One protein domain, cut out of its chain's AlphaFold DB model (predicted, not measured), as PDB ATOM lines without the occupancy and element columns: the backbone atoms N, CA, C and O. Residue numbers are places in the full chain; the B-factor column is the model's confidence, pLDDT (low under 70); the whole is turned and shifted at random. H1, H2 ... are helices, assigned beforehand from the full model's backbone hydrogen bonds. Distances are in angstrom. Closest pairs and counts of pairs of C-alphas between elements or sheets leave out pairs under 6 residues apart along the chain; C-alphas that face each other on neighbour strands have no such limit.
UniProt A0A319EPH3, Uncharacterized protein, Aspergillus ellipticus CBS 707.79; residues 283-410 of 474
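What this domain is: This is residues 283 to 410 of the 474 residues of an uncharacterized protein of Aspergillus ellipticus CBS 707.79 (UniProt A0A319EPH3). One long helix, H4, runs through the middle, with the helical hairpin of H1 and H2 on one side of it and H6 and H7 on the opposite side. The last part of H2, residues 304 to 308, meets the first half of H4 at a steep tilt, H3 folds back along the beginning of H4, and H5 starts out from the last part of H4 with residues 364 to 365 and forms a hairpin with H6. The printed part has 128 residues with seven named helices, H1 to H7 in order along the chain, and no named strand; its class is all helix. The whole is compact, with a radius of gyration of the C-alphas of 15.6 A, and rounded, with spans of 40 by 36 by 29 A.

Where its parts are: H4, residues 329 to 354, is 38.1 A long from C-alpha 329 at (-31.936, 13.400, 29.472) to C-alpha 354 at (-57.507, 3.127, 3.186), with a kink of 29 degrees near residue 336. H3 is residues 318 to 324, and H2, residues 294 to 309, is 22.1 A long. H1, residues 283 to 288, begins at C-alpha 283 at (-44.628, 18.351, 13.599). H5, residues 364 to 377, is 20.1 A long. H6 is residues 384 to 395, and H7, residues 397 to 408, ends at C-alpha 408 at (-46.026, 1.400, 26.440).

How they stand to each other: H4 is the hub, touching five helices. Residues 304 to 308 of H2 touch it at a steep tilt of 61 degrees; the closest C-alphas, of Tyr 308 and Lys 337, are 5.2 A apart. H3 and H4 form a hairpin at a shallow tilt of 20 degrees, closest at the C-alphas of Ser 321 and Ala 331, 4.7 A. Residues 364 to 365 of H5 touch H4 at a steep tilt of 59 degrees, closest at the C-alphas of Asp 347 and Met 365, 5.4 A. H6 and H7 each only just touch H4, with 3 pairs of C-alphas within 8 A; the closest are those of Leu 350 and Tyr 394, 6.8 A, and of Tyr 342 and Met 407, 6.9 A. H6 touches H7 at a steep tilt of 50 degrees, closest at the C-alphas of Leu 391 and Ala 400, 6.2 A. H5 and H6 form a hairpin, and so do H1 and H2. H1 is apart from H4. Every O i to N i+4 pair is within hydrogen-bond range in H2, H5 and H7; the counts are 1 of 2 in H1, 2 of 3 in H3, 18 of 22 in H4 and 6 of 8 in H6.

The domain as a whole: The two C-alphas farthest apart, of Ser 327 and Gly 355, are 43.3 A apart. The printed part has no cut and no long link. Its mean pLDDT is 89.9, and no printed residue is under 70.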
ATOM      1  N   TYR A 283     -45.878  17.775  14.111       77.06
ATOM      2  CA  TYR A 283     -44.628  18.351  13.599       77.06
ATOM      3  C   TYR A 283     -44.561  18.448  12.068       77.06
ATOM      4  O   TYR A 283     -43.814  19.277  11.547       77.06
ATOM      5  N   MET A 284     -45.334  17.621  11.353       87.44
ATOM      6  CA  MET A 284     -45.363  17.601   9.886       87.44
ATOM      7  C   MET A 284     -46.414  18.536   9.277       87.44
ATOM      8  O   MET A 284     -46.432  18.726   8.060       87.44
ATOM      9  N   LEU A 285     -47.291  19.134  10.091       91.38
ATOM     10  CA  LEU A 285     -48.320  20.060   9.614       91.38
ATOM     11  C   LEU A 285     -47.751  21.306   8.916       91.38
ATOM     12  O   LEU A 285     -48.293  21.660   7.874       91.38
ATOM     13  N   PRO A 286     -46.636  21.923   9.359       94.62
ATOM     14  CA  PRO A 286     -46.049  23.061   8.649       94.62
ATOM     15  C   PRO A 286     -45.691  22.742   7.191       94.62
ATOM     16  O   PRO A 286     -45.880  23.585   6.316       94.62
ATOM     17  N   TYR A 287     -45.235  21.514   6.914       94.69
ATOM     18  CA  TYR A 287     -44.986  21.042   5.549       94.69
ATOM     19  C   TYR A 287     -46.286  20.848   4.764       94.69
ATOM     20  O   TYR A 287     -46.429  21.378   3.666       94.69
ATOM     21  N   ARG A 288     -47.275  20.161   5.348       93.06
ATOM     22  CA  ARG A 288     -48.584  19.933   4.704       93.06
ATOM     23  C   ARG A 288     -49.343  21.226   4.415       93.06
ATOM     24  O   ARG A 288     -50.101  21.309   3.459       93.06
ATOM     25  N   PHE A 289     -49.139  22.243   5.240       94.19
ATOM     26  CA  PHE A 289     -49.727  23.564   5.073       94.19
ATOM     27  C   PHE A 289     -48.971  24.454   4.077       94.19
ATOM     28  O   PHE A 289     -49.393  25.594   3.854       94.19
ATOM     29  N   GLY A 290     -47.866  23.967   3.503       94.69
ATOM     30  CA  GLY A 290     -47.031  24.698   2.551       94.69
ATOM     31  C   GLY A 290     -46.214  25.838   3.165       94.69
ATOM     32  O   GLY A 290     -45.714  26.675   2.424       94.69
ATOM     33  N   ILE A 291     -46.095  25.893   4.496       95.12
ATOM     34  CA  ILE A 291     -45.320  26.923   5.216       95.12
ATOM     35  C   ILE A 291     -43.837  26.543   5.253       95.12
ATOM     36  O   ILE A 291     -42.946  27.391   5.217       95.12
ATOM     37  N   CYS A 292     -43.568  25.244   5.361       95.12
ATOM     38  CA  CYS A 292     -42.228  24.683   5.324       95.12
ATOM     39  C   CYS A 292     -42.077  23.753   4.121       95.12
ATOM     40  O   CYS A 292     -43.045  23.168   3.638       95.12
ATOM     41  N   ASP A 293     -40.849  23.614   3.638       95.25
ATOM     42  CA  ASP A 293     -40.537  22.766   2.496       95.25
ATOM     43  C   ASP A 293     -40.329  21.295   2.902       95.25
ATOM     44  O   ASP A 293     -40.445  20.897   4.066       95.25
ATOM     45  N   LYS A 294     -40.016  20.453   1.913       93.50
ATOM     46  CA  LYS A 294     -39.713  19.039   2.156       93.50
ATOM     47  C   LYS A 294     -38.461  18.864   3.024       93.50
ATOM     48  O   LYS A 294     -38.418  17.929   3.817       93.50
ATOM     49  N   ALA A 295     -37.465  19.748   2.907       94.81
ATOM     50  CA  ALA A 295     -36.221  19.649   3.670       94.81
ATOM     51  C   ALA A 295     -36.465  19.811   5.179       94.81
ATOM     52  O   ALA A 295     -35.879  19.075   5.975       94.81
ATOM     53  N   TYR A 296     -37.376  20.707   5.571       94.69
ATOM     54  CA  TYR A 296     -37.871  20.796   6.944       94.69
ATOM     55  C   TYR A 296     -38.463  19.461   7.419       94.69
ATOM     56  O   TYR A 296     -38.053  18.945   8.457       94.69
ATOM     57  N   MET A 297     -39.391  18.881   6.652       92.62
ATOM     58  CA  MET A 297     -40.070  17.634   7.030       92.62
ATOM     59  C   MET A 297     -39.093  16.459   7.131       92.62
ATOM     60  O   MET A 297     -39.104  15.753   8.138       92.62
ATOM     61  N   ASP A 298     -38.194  16.307   6.154       92.44
ATOM     62  CA  ASP A 298     -37.155  15.273   6.172       92.44
ATOM     63  C   ASP A 298     -36.279  15.415   7.422       92.44
ATOM     64  O   ASP A 298     -35.989  14.433   8.107       92.44
ATOM     65  N   ARG A 299     -35.863  16.641   7.755       92.88
ATOM     66  CA  ARG A 299     -35.000  16.901   8.909       92.88
ATOM     67  C   ARG A 299     -35.707  16.615  10.227       92.88
ATOM     68  O   ARG A 299     -35.141  15.924  11.071       92.88
ATOM     69  N   VAL A 300     -36.930  17.109  10.401       90.75
ATOM     70  CA  VAL A 300     -37.702  16.893  11.629       90.75
ATOM     71  C   VAL A 300     -38.006  15.407  11.818       90.75
ATOM     72  O   VAL A 300     -37.760  14.878  12.899       90.75
ATOM     73  N   CYS A 301     -38.431  14.702  10.763       91.38
ATOM     74  CA  CYS A 301     -38.670  13.256  10.808       91.38
ATOM     75  C   CYS A 301     -37.410  12.492  11.229       91.38
ATOM     76  O   CYS A 301     -37.433  11.710  12.181       91.38
ATOM     77  N   ASN A 302     -36.284  12.779  10.571       92.12
ATOM     78  CA  ASN A 302     -35.019  12.116  10.857       92.12
ATOM     79  C   ASN A 302     -34.518  12.399  12.276       92.12
ATOM     80  O   ASN A 302     -34.038  11.477  12.926       92.12
ATOM     81  N   ILE A 303     -34.638  13.632  12.782       89.75
ATOM     82  CA  ILE A 303     -34.238  13.959  14.161       89.75
ATOM     83  C   ILE A 303     -35.080  13.163  15.161       89.75
ATOM     84  O   ILE A 303     -34.523  12.573  16.086       89.75
ATOM     85  N   LEU A 304     -36.402  13.113  14.976       89.12
ATOM     86  CA  LEU A 304     -37.299  12.417  15.899       89.12
ATOM     87  C   LEU A 304     -37.038  10.907  15.912       89.12
ATOM     88  O   LEU A 304     -36.862  10.333  16.987       89.12
ATOM     89  N   LEU A 305     -36.944  10.287  14.733       91.56
ATOM     90  CA  LEU A 305     -36.684   8.853  14.607       91.56
ATOM     91  C   LEU A 305     -35.274   8.485  15.072       91.56
ATOM     92  O   LEU A 305     -35.126   7.538  15.840       91.56
ATOM     93  N   ARG A 306     -34.243   9.248  14.680       91.75
ATOM     94  CA  ARG A 306     -32.866   9.001  15.127       91.75
ATOM     95  C   ARG A 306     -32.784   9.057  16.645       91.75
ATOM     96  O   ARG A 306     -32.304   8.106  17.238       91.75
ATOM     97  N   THR A 307     -33.311  10.116  17.262       89.31
ATOM     98  CA  THR A 307     -33.268  10.288  18.725       89.31
ATOM     99  C   THR A 307     -33.942   9.124  19.453       89.31
ATOM    100  O   THR A 307     -33.430   8.673  20.473       89.31
ATOM    101  N   TYR A 308     -35.056   8.613  18.919       90.88
ATOM    102  CA  TYR A 308     -35.717   7.431  19.468       90.88
ATOM    103  C   TYR A 308     -34.855   6.168  19.329       90.88
ATOM    104  O   TYR A 308     -34.521   5.540  20.333       90.88
ATOM    105  N   PHE A 309     -34.460   5.815  18.102       92.56
ATOM    106  CA  PHE A 309     -33.757   4.562  17.811       92.56
ATOM    107  C   PHE A 309     -32.322   4.504  18.345       92.56
ATOM    108  O   PHE A 309     -31.760   3.419  18.457       92.56
ATOM    109  N   THR A 310     -31.728   5.647  18.691       91.88
ATOM    110  CA  THR A 310     -30.403   5.716  19.317       91.88
ATOM    111  C   THR A 310     -30.465   5.947  20.828       91.88
ATOM    112  O   THR A 310     -29.425   6.212  21.423       91.88
ATOM    113  N   SER A 311     -31.643   5.912  21.460       89.75
ATOM    114  CA  SER A 311     -31.767   6.128  22.907       89.75
ATOM    115  C   SER A 311     -31.259   4.926  23.707       89.75
ATOM    116  O   SER A 311     -31.621   3.788  23.422       89.75
ATOM    117  N   LEU A 312     -30.484   5.187  24.766       88.62
ATOM    118  CA  LEU A 312     -30.073   4.174  25.747       88.62
ATOM    119  C   LEU A 312     -31.237   3.629  26.584       88.62
ATOM    120  O   LEU A 312     -31.109   2.566  27.174       88.62
ATOM    121  N   LEU A 313     -32.351   4.363  26.647       89.62
ATOM    122  CA  LEU A 313     -33.548   3.987  27.401       89.62
ATOM    123  C   LEU A 313     -34.676   3.519  26.474       89.62
ATOM    124  O   LEU A 313     -35.853   3.650  26.797       89.62
ATOM    125  N   ILE A 314     -34.349   3.035  25.273       90.75
ATOM    126  CA  ILE A 314     -35.365   2.634  24.292       90.75
ATOM    127  C   ILE A 314     -36.273   1.507  24.806       90.75
ATOM    128  O   ILE A 314     -37.437   1.468  24.411       90.75
ATOM    129  N   ASP A 315     -35.775   0.658  25.705       92.19
ATOM    130  CA  ASP A 315     -36.415  -0.555  26.218       92.19
ATOM    131  C   ASP A 315     -37.157  -0.383  27.554       92.19
ATOM    132  O   ASP A 315     -37.798  -1.324  28.014       92.19
ATOM    133  N   ILE A 316     -37.116   0.806  28.170       91.88
ATOM    134  CA  ILE A 316     -37.831   1.048  29.431       91.88
ATOM    135  C   ILE A 316     -39.328   1.258  29.197       91.88
ATOM    136  O   ILE A 316     -39.752   1.802  28.167       91.88
ATOM    137  N   GLU A 317     -40.137   0.908  30.194       91.12
ATOM    138  CA  GLU A 317     -41.569   1.197  30.165       91.12
ATOM    139  C   GLU A 317     -41.818   2.711  30.218       91.12
ATOM    140  O   GLU A 317     -41.083   3.460  30.866       91.12
ATOM    141  N   ILE A 318     -42.870   3.189  29.549       86.31
ATOM    142  CA  ILE A 318     -43.130   4.634  29.446       86.31
ATOM    143  C   ILE A 318     -43.296   5.292  30.826       86.31
ATOM    144  O   ILE A 318     -42.756   6.372  31.050       86.31
ATOM    145  N   HIS A 319     -43.936   4.611  31.781       84.38
ATOM    146  CA  HIS A 319     -44.150   5.131  33.133       84.38
ATOM    147  C   HIS A 319     -42.826   5.312  33.900       84.38
ATOM    148  O   HIS A 319     -42.641   6.291  34.613       84.38
ATOM    149  N   GLN A 320     -41.853   4.421  33.678       88.44
ATOM    150  CA  GLN A 320     -40.520   4.540  34.274       88.44
ATOM    151  C   GLN A 320     -39.783   5.760  33.723       88.44
ATOM    152  O   GLN A 320     -39.006   6.389  34.438       88.44
ATOM    153  N   SER A 321     -40.019   6.105  32.451       86.06
ATOM    154  CA  SER A 321     -39.442   7.311  31.853       86.06
ATOM    155  C   SER A 321     -40.026   8.592  32.454       86.06
ATOM    156  O   SER A 321     -39.286   9.553  32.652       86.06
ATOM    157  N   GLU A 322     -41.313   8.588  32.811       79.94
ATOM    158  CA  GLU A 322     -41.993   9.712  33.466       79.94
ATOM    159  C   GLU A 322     -41.427   9.969  34.871       79.94
ATOM    160  O   GLU A 322     -41.138  11.119  35.214       79.94
ATOM    161  N   ASP A 323     -41.160   8.908  35.640       81.88
ATOM    162  CA  ASP A 323     -40.602   8.996  37.000       81.88
ATOM    163  C   ASP A 323     -39.237   9.702  37.046       81.88
ATOM    164  O   ASP A 323     -38.903  10.382  38.021       81.88
ATOM    165  N   ILE A 324     -38.435   9.563  35.987       81.00
ATOM    166  CA  ILE A 324     -37.086  10.139  35.902       81.00
ATOM    167  C   ILE A 324     -36.974  11.276  34.878       81.00
ATOM    168  O   ILE A 324     -35.869  11.794  34.686       81.00
ATOM    169  N   PHE A 325     -38.086  11.711  34.274       78.94
ATOM    170  CA  PHE A 325     -38.154  12.647  33.142       78.94
ATOM    171  C   PHE A 325     -37.311  13.915  33.346       78.94
ATOM    172  O   PHE A 325     -36.469  14.261  32.520       78.94
ATOM    173  N   PHE A 326     -37.456  14.581  34.497       73.44
ATOM    174  CA  PHE A 326     -36.719  15.819  34.802       73.44
ATOM    175  C   PHE A 326     -35.279  15.594  35.291       73.44
ATOM    176  O   PHE A 326     -34.520  16.555  35.435       73.44
ATOM    177  N   SER A 327     -34.892  14.345  35.554       73.44
ATOM    178  CA  SER A 327     -33.583  13.979  36.112       73.44
ATOM    179  C   SER A 327     -32.654  13.284  35.107       73.44
ATOM    180  O   SER A 327     -31.437  13.326  35.285       73.44
ATOM    181  N   ASN A 328     -33.193  12.705  34.027       77.19
ATOM    182  CA  ASN A 328     -32.437  11.962  33.020       77.19
ATOM    183  C   ASN A 328     -32.788  12.421  31.593       77.19
ATOM    184  O   ASN A 328     -33.930  12.314  31.156       77.19
ATOM    185  N   TRP A 329     -31.779  12.892  30.846       72.81
ATOM    186  CA  TRP A 329     -31.936  13.400  29.472       72.81
ATOM    187  C   TRP A 329     -32.575  12.378  28.529       72.81
ATOM    188  O   TRP A 329     -33.405  12.726  27.697       72.81
ATOM    189  N   TYR A 330     -32.185  11.111  28.654       81.94
ATOM    190  CA  TYR A 330     -32.673  10.061  27.766       81.94
ATOM    191  C   TYR A 330     -34.147   9.758  28.000       81.94
ATOM    192  O   TYR A 330     -34.842   9.385  27.061       81.94
ATOM    193  N   ALA A 331     -34.618   9.945  29.235       82.31
ATOM    194  CA  ALA A 331     -35.990   9.663  29.625       82.31
ATOM    195  C   ALA A 331     -36.954  10.745  29.143       82.31
ATOM    196  O   ALA A 331     -38.028  10.411  28.658       82.31
ATOM    197  N   GLU A 332     -36.524  12.013  29.177       77.44
ATOM    198  CA  GLU A 332     -37.262  13.147  28.607       77.44
ATOM    199  C   GLU A 332     -37.708  12.864  27.165       77.44
ATOM    200  O   GLU A 332     -38.812  13.201  26.756       77.44
ATOM    201  N   TYR A 333     -36.875  12.179  26.381       79.56
ATOM    202  CA  TYR A 333     -37.174  11.877  24.985       79.56
ATOM    203  C   TYR A 333     -38.073  10.671  24.760       79.56
ATOM    204  O   TYR A 333     -38.610  10.538  23.658       79.56
ATOM    205  N   ILE A 334     -38.256   9.795  25.745       86.62
ATOM    206  CA  ILE A 334     -39.028   8.575  25.525       86.62
ATOM    207  C   ILE A 334     -40.485   8.903  25.174       86.62
ATOM    208  O   ILE A 334     -40.883   8.532  24.064       86.62
ATOM    209  N   PRO A 335     -41.261   9.654  25.982       83.25
ATOM    210  CA  PRO A 335     -42.662   9.927  25.662       83.25
ATOM    211  C   PRO A 335     -42.834  10.635  24.310       83.25
ATOM    212  O   PRO A 335     -43.622  10.193  23.469       83.25
ATOM    213  N   TYR A 336     -42.029  11.669  24.037       82.31
ATOM    214  CA  TYR A 336     -42.129  12.431  22.790       82.31
ATOM    215  C   TYR A 336     -41.725  11.631  21.550       82.31
ATOM    216  O   TYR A 336     -42.437  11.642  20.539       82.31
ATOM    217  N   LYS A 337     -40.543  10.997  21.576       87.12
ATOM    218  CA  LYS A 337     -39.926  10.413  20.375       87.12
ATOM    219  C   LYS A 337     -40.469   9.013  20.093       87.12
ATOM    220  O   LYS A 337     -40.757   8.719  18.933       87.12
ATOM    221  N   ARG A 338     -40.707   8.195  21.131       89.25
ATOM    222  CA  ARG A 338     -41.400   6.901  20.985       89.25
ATOM    223  C   ARG A 338     -42.834   7.112  20.517       89.25
ATOM    224  O   ARG A 338     -43.273   6.457  19.575       89.25
ATOM    225  N   GLY A 339     -43.528   8.081  21.117       87.56
ATOM    226  CA  GLY A 339     -44.867   8.482  20.706       87.56
ATOM    227  C   GLY A 339     -44.947   8.882  19.234       87.56
ATOM    228  O   GLY A 339     -45.813   8.404  18.502       87.56
ATOM    229  N   HIS A 340     -43.983   9.682  18.769       88.25
ATOM    230  CA  HIS A 340     -43.897  10.068  17.363       88.25
ATOM    231  C   HIS A 340     -43.687   8.862  16.439       88.25
ATOM    232  O   HIS A 340     -44.385   8.737  15.434       88.25
ATOM    233  N   ALA A 341     -42.747   7.971  16.775       91.12
ATOM    234  CA  ALA A 341     -42.475   6.767  15.991       91.12
ATOM    235  C   ALA A 341     -43.713   5.858  15.904       91.12
ATOM    236  O   ALA A 341     -44.074   5.416  14.813       91.12
ATOM    237  N   TYR A 342     -44.414   5.658  17.024       92.25
ATOM    238  CA  TYR A 342     -45.675   4.920  17.074       92.25
ATOM    239  C   TYR A 342     -46.747   5.553  16.181       92.25
ATOM    240  O   TYR A 342     -47.313   4.874  15.327       92.25
ATOM    241  N   LEU A 343     -46.995   6.862  16.297       91.44
ATOM    242  CA  LEU A 343     -47.990   7.526  15.453       91.44
ATOM    243  C   LEU A 343     -47.634   7.492  13.967       91.44
ATOM    244  O   LEU A 343     -48.528   7.387  13.127       91.44
ATOM    245  N   LEU A 344     -46.349   7.590  13.628       92.25
ATOM    246  CA  LEU A 344     -45.893   7.470  12.250       92.25
ATOM    247  C   LEU A 344     -46.167   6.062  11.699       92.25
ATOM    248  O   LEU A 344     -46.669   5.930  10.584       92.25
ATOM    249  N   HIS A 345     -45.898   5.027  12.498       93.12
ATOM    250  CA  HIS A 345     -46.183   3.634  12.154       93.12
ATOM    251  C   HIS A 345     -47.675   3.384  11.931       93.12
ATOM    252  O   HIS A 345     -48.074   2.851  10.892       93.12
ATOM    253  N   ILE A 346     -48.513   3.823  12.875       93.94
ATOM    254  CA  ILE A 346     -49.968   3.664  12.783       93.94
ATOM    255  C   ILE A 346     -50.509   4.427  11.571       93.94
ATOM    256  O   ILE A 346     -51.268   3.862  10.787       93.94
ATOM    257  N   ASP A 347     -50.092   5.676  11.346       93.38
ATOM    258  CA  ASP A 347     -50.530   6.439  10.175       93.38
ATOM    259  C   ASP A 347     -50.144   5.757   8.858       93.38
ATOM    260  O   ASP A 347     -50.988   5.639   7.969       93.38
ATOM    261  N   SER A 348     -48.911   5.255   8.747       94.75
ATOM    262  CA  SER A 348     -48.459   4.513   7.569       94.75
ATOM    263  C   SER A 348     -49.386   3.333   7.260       94.75
ATOM    264  O   SER A 348     -49.791   3.149   6.110       94.75
ATOM    265  N   ARG A 349     -49.781   2.564   8.281       94.56
ATOM    266  CA  ARG A 349     -50.709   1.434   8.130       94.56
ATOM    267  C   ARG A 349     -52.103   1.884   7.737       94.56
ATOM    268  O   ARG A 349     -52.650   1.396   6.751       94.56
ATOM    269  N   LEU A 350     -52.660   2.851   8.459       95.38
ATOM    270  CA  LEU A 350     -53.993   3.386   8.189       95.38
ATOM    271  C   LEU A 350     -54.099   3.927   6.754       95.38
ATOM    272  O   LEU A 350     -55.088   3.690   6.054       95.38
ATOM    273  N   ARG A 351     -53.060   4.615   6.275       95.38
ATOM    274  CA  ARG A 351     -52.988   5.125   4.902       95.38
ATOM    275  C   ARG A 351     -52.854   4.009   3.872       95.38
ATOM    276  O   ARG A 351     -53.552   4.059   2.862       95.38
ATOM    277  N   ALA A 352     -52.037   2.988   4.136       94.81
ATOM    278  CA  ALA A 352     -51.924   1.818   3.266       94.81
ATOM    279  C   ALA A 352     -53.259   1.065   3.136       94.81
ATOM    280  O   ALA A 352     -53.645   0.685   2.034       94.81
ATOM    281  N   MET A 353     -53.990   0.904   4.243       94.06
ATOM    282  CA  MET A 353     -55.274   0.196   4.267       94.06
ATOM    283  C   MET A 353     -56.398   0.967   3.577       94.06
ATOM    284  O   MET A 353     -57.248   0.367   2.924       94.06
ATOM    285  N   THR A 354     -56.423   2.292   3.730       95.12
ATOM    286  CA  THR A 354     -57.507   3.127   3.186       95.12
ATOM    287  C   THR A 354     -57.213   3.701   1.804       95.12
ATOM    288  O   THR A 354     -58.107   4.266   1.181       95.12
ATOM    289  N   GLY A 355     -55.970   3.611   1.324       94.75
ATOM    290  CA  GLY A 355     -55.535   4.239   0.073       94.75
ATOM    291  C   GLY A 355     -55.438   5.770   0.136       94.75
ATOM    292  O   GLY A 355     -55.167   6.409  -0.882       94.75
ATOM    293  N   ARG A 356     -55.621   6.384   1.315       95.00
ATOM    294  CA  ARG A 356     -55.526   7.841   1.516       95.00
ATOM    295  C   ARG A 356     -54.073   8.305   1.655       95.00
ATOM    296  O   ARG A 356     -53.600   8.678   2.730       95.00
ATOM    297  N   LEU A 357     -53.344   8.239   0.542       94.62
ATOM    298  CA  LEU A 357     -51.909   8.524   0.446       94.62
ATOM    299  C   LEU A 357     -51.584   9.992   0.126       94.62
ATOM    300  O   LEU A 357     -52.294  10.653  -0.622       94.62
ATOM    301  N   GLY A 358     -50.447  10.480   0.607       92.12
ATOM    302  CA  GLY A 358     -49.909  11.795   0.249       92.12
ATOM    303  C   GLY A 358     -50.176  12.899   1.283       92.12
ATOM    304  O   GLY A 358     -51.071  12.766   2.126       92.12
ATOM    305  N   PRO A 359     -49.356  13.967   1.260       90.12
ATOM    306  CA  PRO A 359     -49.353  15.010   2.288       90.12
ATOM    307  C   PRO A 359     -50.545  15.973   2.189       90.12
ATOM    308  O   PRO A 359     -50.986  16.499   3.214       90.12
ATOM    309  N   ASP A 360     -51.090  16.155   0.985       88.00
ATOM    310  CA  ASP A 360     -52.119  17.161   0.686       88.00
ATOM    311  C   ASP A 360     -53.527  16.750   1.145       88.00
ATOM    312  O   ASP A 360     -54.445  17.566   1.147       88.00
ATOM    313  N   GLN A 361     -53.708  15.488   1.554       86.31
ATOM    314  CA  GLN A 361     -54.984  14.978   2.049       86.31
ATOM    315  C   GLN A 361     -54.903  14.468   3.488       86.31
ATOM    316  O   GLN A 361     -53.888  13.911   3.929       86.31
ATOM    317  N   ASN A 362     -56.011  14.631   4.211       90.12
ATOM    318  CA  ASN A 362     -56.196  14.034   5.529       90.12
ATOM    319  C   ASN A 362     -56.298  12.510   5.405       90.12
ATOM    320  O   ASN A 362     -57.125  11.968   4.664       90.12
ATOM    321  N   GLY A 363     -55.422  11.822   6.132       91.31
ATOM    322  CA  GLY A 363     -55.480  10.379   6.324       91.31
ATOM    323  C   GLY A 363     -56.343  10.015   7.535       91.31
ATOM    324  O   GLY A 363     -56.767  10.900   8.276       91.31
ATOM    325  N   PRO A 364     -56.571   8.716   7.793       93.19
ATOM    326  CA  PRO A 364     -57.402   8.291   8.923       93.19
ATOM    327  C   PRO A 364     -56.856   8.720  10.277       93.19
ATOM    328  O   PRO A 364     -57.627   9.075  11.155       93.19
ATOM    329  N   MET A 365     -55.532   8.774  10.417       91.00
ATOM    330  CA  MET A 365     -54.899   9.320  11.612       91.00
ATOM    331  C   MET A 365     -55.321  10.769  11.889       91.00
ATOM    332  O   MET A 365     -55.562  11.133  13.035       91.00
ATOM    333  N   ASP A 366     -55.397  11.595  10.842       90.50
ATOM    334  CA  ASP A 366     -55.759  13.004  10.980       90.50
ATOM    335  C   ASP A 366     -57.208  13.126  11.476       90.50
ATOM    336  O   ASP A 366     -57.464  13.854  12.430       90.50
ATOM    337  N   ASP A 367     -58.128  12.346  10.903       91.94
ATOM    338  CA  ASP A 367     -59.538  12.336  11.309       91.94
ATOM    339  C   ASP A 367     -59.714  11.899  12.773       91.94
ATOM    340  O   ASP A 367     -60.471  12.525  13.513       91.94
ATOM    341  N   ILE A 368     -58.984  10.863  13.206       91.44
ATOM    342  CA  ILE A 368     -59.012  10.369  14.591       91.44
ATOM    343  C   ILE A 368     -58.531  11.452  15.557       91.44
ATOM    344  O   ILE A 368     -59.177  11.724  16.564       91.44
ATOM    345  N   VAL A 369     -57.401  12.094  15.256       88.62
ATOM    346  CA  VAL A 369     -56.839  13.137  16.123       88.62
ATOM    347  C   VAL A 369     -57.762  14.359  16.191       88.62
ATOM    348  O   VAL A 369     -57.929  14.930  17.267       88.62
ATOM    349  N   ILE A 370     -58.395  14.739  15.077       89.62
ATOM    350  CA  ILE A 370     -59.378  15.830  15.036       89.62
ATOM    351  C   ILE A 370     -60.619  15.487  15.878       89.62
ATOM    352  O   ILE A 370     -61.073  16.337  16.645       89.62
ATOM    353  N   ASP A 371     -61.139  14.259  15.780       90.94
ATOM    354  CA  ASP A 371     -62.283  13.788  16.578       90.94
ATOM    355  C   ASP A 371     -61.977  13.801  18.080       90.94
ATOM    356  O   ASP A 371     -62.703  14.410  18.869       90.94
ATOM    357  N   LEU A 372     -60.853  13.201  18.481       88.62
ATOM    358  CA  LEU A 372     -60.444  13.153  19.885       88.62
ATOM    359  C   LEU A 372     -60.189  14.555  20.450       88.62
ATOM    360  O   LEU A 372     -60.577  14.836  21.582       88.62
ATOM    361  N   ALA A 373     -59.599  15.455  19.660       86.19
ATOM    362  CA  ALA A 373     -59.424  16.853  20.042       86.19
ATOM    363  C   ALA A 373     -60.772  17.567  20.249       86.19
ATOM    364  O   ALA A 373     -60.943  18.291  21.230       86.19
ATOM    365  N   ALA A 374     -61.750  17.347  19.365       87.81
ATOM    366  CA  ALA A 374     -63.088  17.918  19.509       87.81
ATOM    367  C   ALA A 374     -63.802  17.403  20.771       87.81
ATOM    368  O   ALA A 374     -64.379  18.191  21.519       87.81
ATOM    369  N   ARG A 375     -63.701  16.101  21.057       87.62
ATOM    370  CA  ARG A 375     -64.245  15.479  22.275       87.62
ATOM    371  C   ARG A 375     -63.581  16.007  23.547       87.62
ATOM    372  O   ARG A 375     -64.278  16.334  24.506       87.62
ATOM    373  N   ALA A 376     -62.257  16.178  23.530       83.62
ATOM    374  CA  ALA A 376     -61.514  16.771  24.639       83.62
ATOM    375  C   ALA A 376     -61.999  18.193  24.962       83.62
ATOM    376  O   ALA A 376     -62.199  18.532  26.128       83.62
ATOM    377  N   ARG A 377     -62.260  19.015  23.934       81.62
ATOM    378  CA  ARG A 377     -62.810  20.373  24.109       81.62
ATOM    379  C   ARG A 377     -64.215  20.381  24.715       81.62
ATOM    380  O   ARG A 377     -64.562  21.329  25.411       81.62
ATOM    381  N   LEU A 378     -64.997  19.321  24.508       85.06
ATOM    382  CA  LEU A 378     -66.308  19.127  25.138       85.06
ATOM    383  C   LEU A 378     -66.222  18.564  26.571       85.06
ATOM    384  O   LEU A 378     -67.249  18.246  27.167       85.06
ATOM    385  N   GLY A 379     -65.016  18.455  27.139       80.25
ATOM    386  CA  GLY A 379     -64.782  18.019  28.516       80.25
ATOM    387  C   GLY A 379     -64.548  16.517  28.675       80.25
ATOM    388  O   GLY A 379     -64.418  16.038  29.803       80.25
ATOM    389  N   GLU A 380     -64.469  15.752  27.581       84.38
ATOM    390  CA  GLU A 380     -64.146  14.333  27.674       84.38
ATOM    391  C   GLU A 380     -62.669  14.122  28.037       84.38
ATOM    392  O   GLU A 380     -61.759  14.682  27.425       84.38
ATOM    393  N   THR A 381     -62.402  13.262  29.021       81.69
ATOM    394  CA  THR A 381     -61.029  12.860  29.341       81.69
ATOM    395  C   THR A 381     -60.553  11.804  28.347       81.69
ATOM    396  O   THR A 381     -60.917  10.631  28.441       81.69
ATOM    397  N   ILE A 382     -59.701  12.206  27.406       83.12
ATOM    398  CA  ILE A 382     -59.151  11.295  26.399       83.12
ATOM    399  C   ILE A 382     -58.029  10.448  27.011       83.12
ATOM    400  O   ILE A 382     -56.937  10.945  27.300       83.12
ATOM    401  N   THR A 383     -58.309   9.160  27.221       82.56
ATOM    402  CA  THR A 383     -57.355   8.147  27.714       82.56
ATOM    403  C   THR A 383     -56.955   7.172  26.592       82.56
ATOM    404  O   THR A 383     -57.059   7.501  25.414       82.56
ATOM    405  N   ASN A 384     -56.483   5.962  26.929       86.50
ATOM    406  CA  ASN A 384     -56.099   4.953  25.929       86.50
ATOM    407  C   ASN A 384     -57.320   4.361  25.229       86.50
ATOM    408  O   ASN A 384     -57.237   4.031  24.053       86.50
ATOM    409  N   GLN A 385     -58.445   4.217  25.935       90.19
ATOM    410  CA  GLN A 385     -59.602   3.528  25.374       90.19
ATOM    411  C   GLN A 385     -60.236   4.309  24.213       90.19
ATOM    412  O   GLN A 385     -60.377   3.708  23.154       90.19
ATOM    413  N   PRO A 386     -60.512   5.630  24.320       89.44
ATOM    414  CA  PRO A 386     -61.014   6.390  23.176       89.44
ATOM    415  C   PRO A 386     -60.097   6.320  21.949       89.44
ATOM    416  O   PRO A 386     -60.583   6.235  20.828       89.44
ATOM    417  N   TRP A 387     -58.777   6.309  22.161       90.12
ATOM    418  CA  TRP A 387     -57.793   6.124  21.093       90.12
ATOM    419  C   TRP A 387     -57.903   4.748  20.425       90.12
ATOM    420  O   TRP A 387     -57.974   4.654  19.201       90.12
ATOM    421  N   LEU A 388     -57.945   3.680  21.222       93.50
ATOM    422  CA  LEU A 388     -58.071   2.313  20.721       93.50
ATOM    423  C   LEU A 388     -59.400   2.090  19.991       93.50
ATOM    424  O   LEU A 388     -59.408   1.506  18.909       93.50
ATOM    425  N   ASP A 389     -60.500   2.616  20.532       94.50
ATOM    426  CA  ASP A 389     -61.831   2.541  19.923       94.50
ATOM    427  C   ASP A 389     -61.838   3.142  18.511       94.50
ATOM    428  O   ASP A 389     -62.459   2.589  17.603       94.50
ATOM    429  N   SER A 390     -61.090   4.231  18.295       93.44
ATOM    430  CA  SER A 390     -60.902   4.840  16.976       93.44
ATOM    431  C   SER A 390     -60.054   3.989  16.017       93.44
ATOM    432  O   SER A 390     -60.213   4.100  14.800       93.44
ATOM    433  N   LEU A 391     -59.167   3.129  16.529       95.12
ATOM    434  CA  LEU A 391     -58.306   2.255  15.724       95.12
ATOM    435  C   LEU A 391     -58.945   0.903  15.388       95.12
ATOM    436  O   LEU A 391     -58.639   0.340  14.332       95.12
ATOM    437  N   TYR A 392     -59.832   0.374  16.237       97.31
ATOM    438  CA  TYR A 392     -60.437  -0.951  16.046       97.31
ATOM    439  C   TYR A 392     -61.108  -1.165  14.684       97.31
ATOM    440  O   TYR A 392     -60.910  -2.245  14.121       97.31
ATOM    441  N   PRO A 393     -61.847  -0.197  14.101       96.56
ATOM    442  CA  PRO A 393     -62.455  -0.379  12.784       96.56
ATOM    443  C   PRO A 393     -61.436  -0.591  11.659       96.56
ATOM    444  O   PRO A 393     -61.785  -1.145  10.619       96.56
ATOM    445  N   TYR A 394     -60.191  -0.147  11.855       96.06
ATOM    446  CA  TYR A 394     -59.126  -0.258  10.865       96.06
ATOM    447  C   TYR A 394     -58.227  -1.462  11.130       96.06
ATOM    448  O   TYR A 394     -58.037  -2.283  10.245       96.06
ATOM    449  N   LEU A 395     -57.674  -1.577  12.339       95.12
ATOM    450  CA  LEU A 395     -56.635  -2.566  12.653       95.12
ATOM    451  C   LEU A 395     -57.197  -3.854  13.272       95.12
ATOM    452  O   LEU A 395     -56.513  -4.876  13.309       95.12
ATOM    453  N   GLY A 396     -58.440  -3.819  13.754       97.06
ATOM    454  CA  GLY A 396     -58.982  -4.839  14.645       97.06
ATOM    455  C   GLY A 396     -58.455  -4.693  16.076       97.06
ATOM    456  O   GLY A 396     -57.389  -4.126  16.323       97.06
ATOM    457  N   LYS A 397     -59.225  -5.218  17.035       97.31
ATOM    458  CA  LYS A 397     -58.949  -5.077  18.471       97.31
ATOM    459  C   LYS A 397     -57.580  -5.628  18.872       97.31
ATOM    460  O   LYS A 397     -56.785  -4.913  19.467       97.31
ATOM    461  N   ASP A 398     -57.288  -6.870  18.493       97.44
ATOM    462  CA  ASP A 398     -56.073  -7.560  18.939       97.44
ATOM    463  C   ASP A 398     -54.788  -6.858  18.477       97.44
ATOM    464  O   ASP A 398     -53.819  -6.780  19.228       97.44
ATOM    465  N   MET A 399     -54.779  -6.318  17.251       95.06
ATOM    466  CA  MET A 399     -53.626  -5.591  16.719       95.06
ATOM    467  C   MET A 399     -53.472  -4.222  17.380       95.06
ATOM    468  O   MET A 399     -52.373  -3.895  17.818       95.06
ATOM    469  N   ALA A 400     -54.553  -3.441  17.476       95.06
ATOM    470  CA  ALA A 400     -54.508  -2.108  18.076       95.06
ATOM    471  C   ALA A 400     -54.051  -2.161  19.544       95.06
ATOM    472  O   ALA A 400     -53.152  -1.412  19.933       95.06
ATOM    473  N   ASP A 401     -54.610  -3.091  20.327       95.44
ATOM    474  CA  ASP A 401     -54.244  -3.297  21.731       95.44
ATOM    475  C   ASP A 401     -52.780  -3.701  21.864       95.44
ATOM    476  O   ASP A 401     -52.040  -3.127  22.662       95.44
ATOM    477  N   LYS A 402     -52.348  -4.680  21.058       95.31
ATOM    478  CA  LYS A 402     -50.974  -5.169  21.093       95.31
ATOM    479  C   LYS A 402     -49.976  -4.070  20.750       95.31
ATOM    480  O   LYS A 402     -48.970  -3.951  21.434       95.31
ATOM    481  N   GLU A 403     -50.227  -3.283  19.709       93.00
ATOM    482  CA  GLU A 403     -49.288  -2.245  19.278       93.00
ATOM    483  C   GLU A 403     -49.196  -1.092  20.271       93.00
ATOM    484  O   GLU A 403     -48.102  -0.586  20.518       93.00
ATOM    485  N   LEU A 404     -50.321  -0.700  20.878       92.38
ATOM    486  CA  LEU A 404     -50.288   0.277  21.957       92.38
ATOM    487  C   LEU A 404     -49.526  -0.278  23.165       92.38
ATOM    488  O   LEU A 404     -48.659   0.409  23.695       92.38
ATOM    489  N   GLN A 405     -49.805  -1.516  23.581       93.38
ATOM    490  CA  GLN A 405     -49.122  -2.124  24.722       93.38
ATOM    491  C   GLN A 405     -47.622  -2.289  24.465       93.38
ATOM    492  O   GLN A 405     -46.820  -1.944  25.320       93.38
ATOM    493  N   ASP A 406     -47.225  -2.747  23.277       94.12
ATOM    494  CA  ASP A 406     -45.818  -2.874  22.891       94.12
ATOM    495  C   ASP A 406     -45.092  -1.515  22.953       94.12
ATOM    496  O   ASP A 406     -43.957  -1.452  23.420       94.12
ATOM    497  N   MET A 407     -45.755  -0.423  22.552       91.50
ATOM    498  CA  MET A 407     -45.227   0.939  22.692       91.50
ATOM    499  C   MET A 407     -45.065   1.346  24.168       91.50
ATOM    500  O   MET A 407     -44.018   1.875  24.554       91.50
ATOM    501  N   LEU A 408     -46.070   1.080  25.008       90.62
ATOM    502  CA  LEU A 408     -46.026   1.400  26.440       90.62
ATOM    503  C   LEU A 408     -44.938   0.595  27.173       90.62
ATOM    504  O   LEU A 408     -44.223   1.162  27.998       90.62
ATOM    505  N   ASP A 409     -44.766  -0.678  26.810       92.94
ATOM    506  CA  ASP A 409     -43.788  -1.621  27.373       92.94
ATOM    507  C   ASP A 409     -42.339  -1.344  26.928       92.94
ATOM    508  O   ASP A 409     -41.424  -2.039  27.357       92.94
ATOM    509  N   GLY A 410     -42.111  -0.397  26.011       92.12
ATOM    510  CA  GLY A 410     -40.775  -0.133  25.466       92.12
ATOM    511  C   GLY A 410     -40.267  -1.194  24.494       92.12
ATOM    512  O   GLY A 410     -39.065  -1.332  24.285       92.12
TER     513      GLY A 410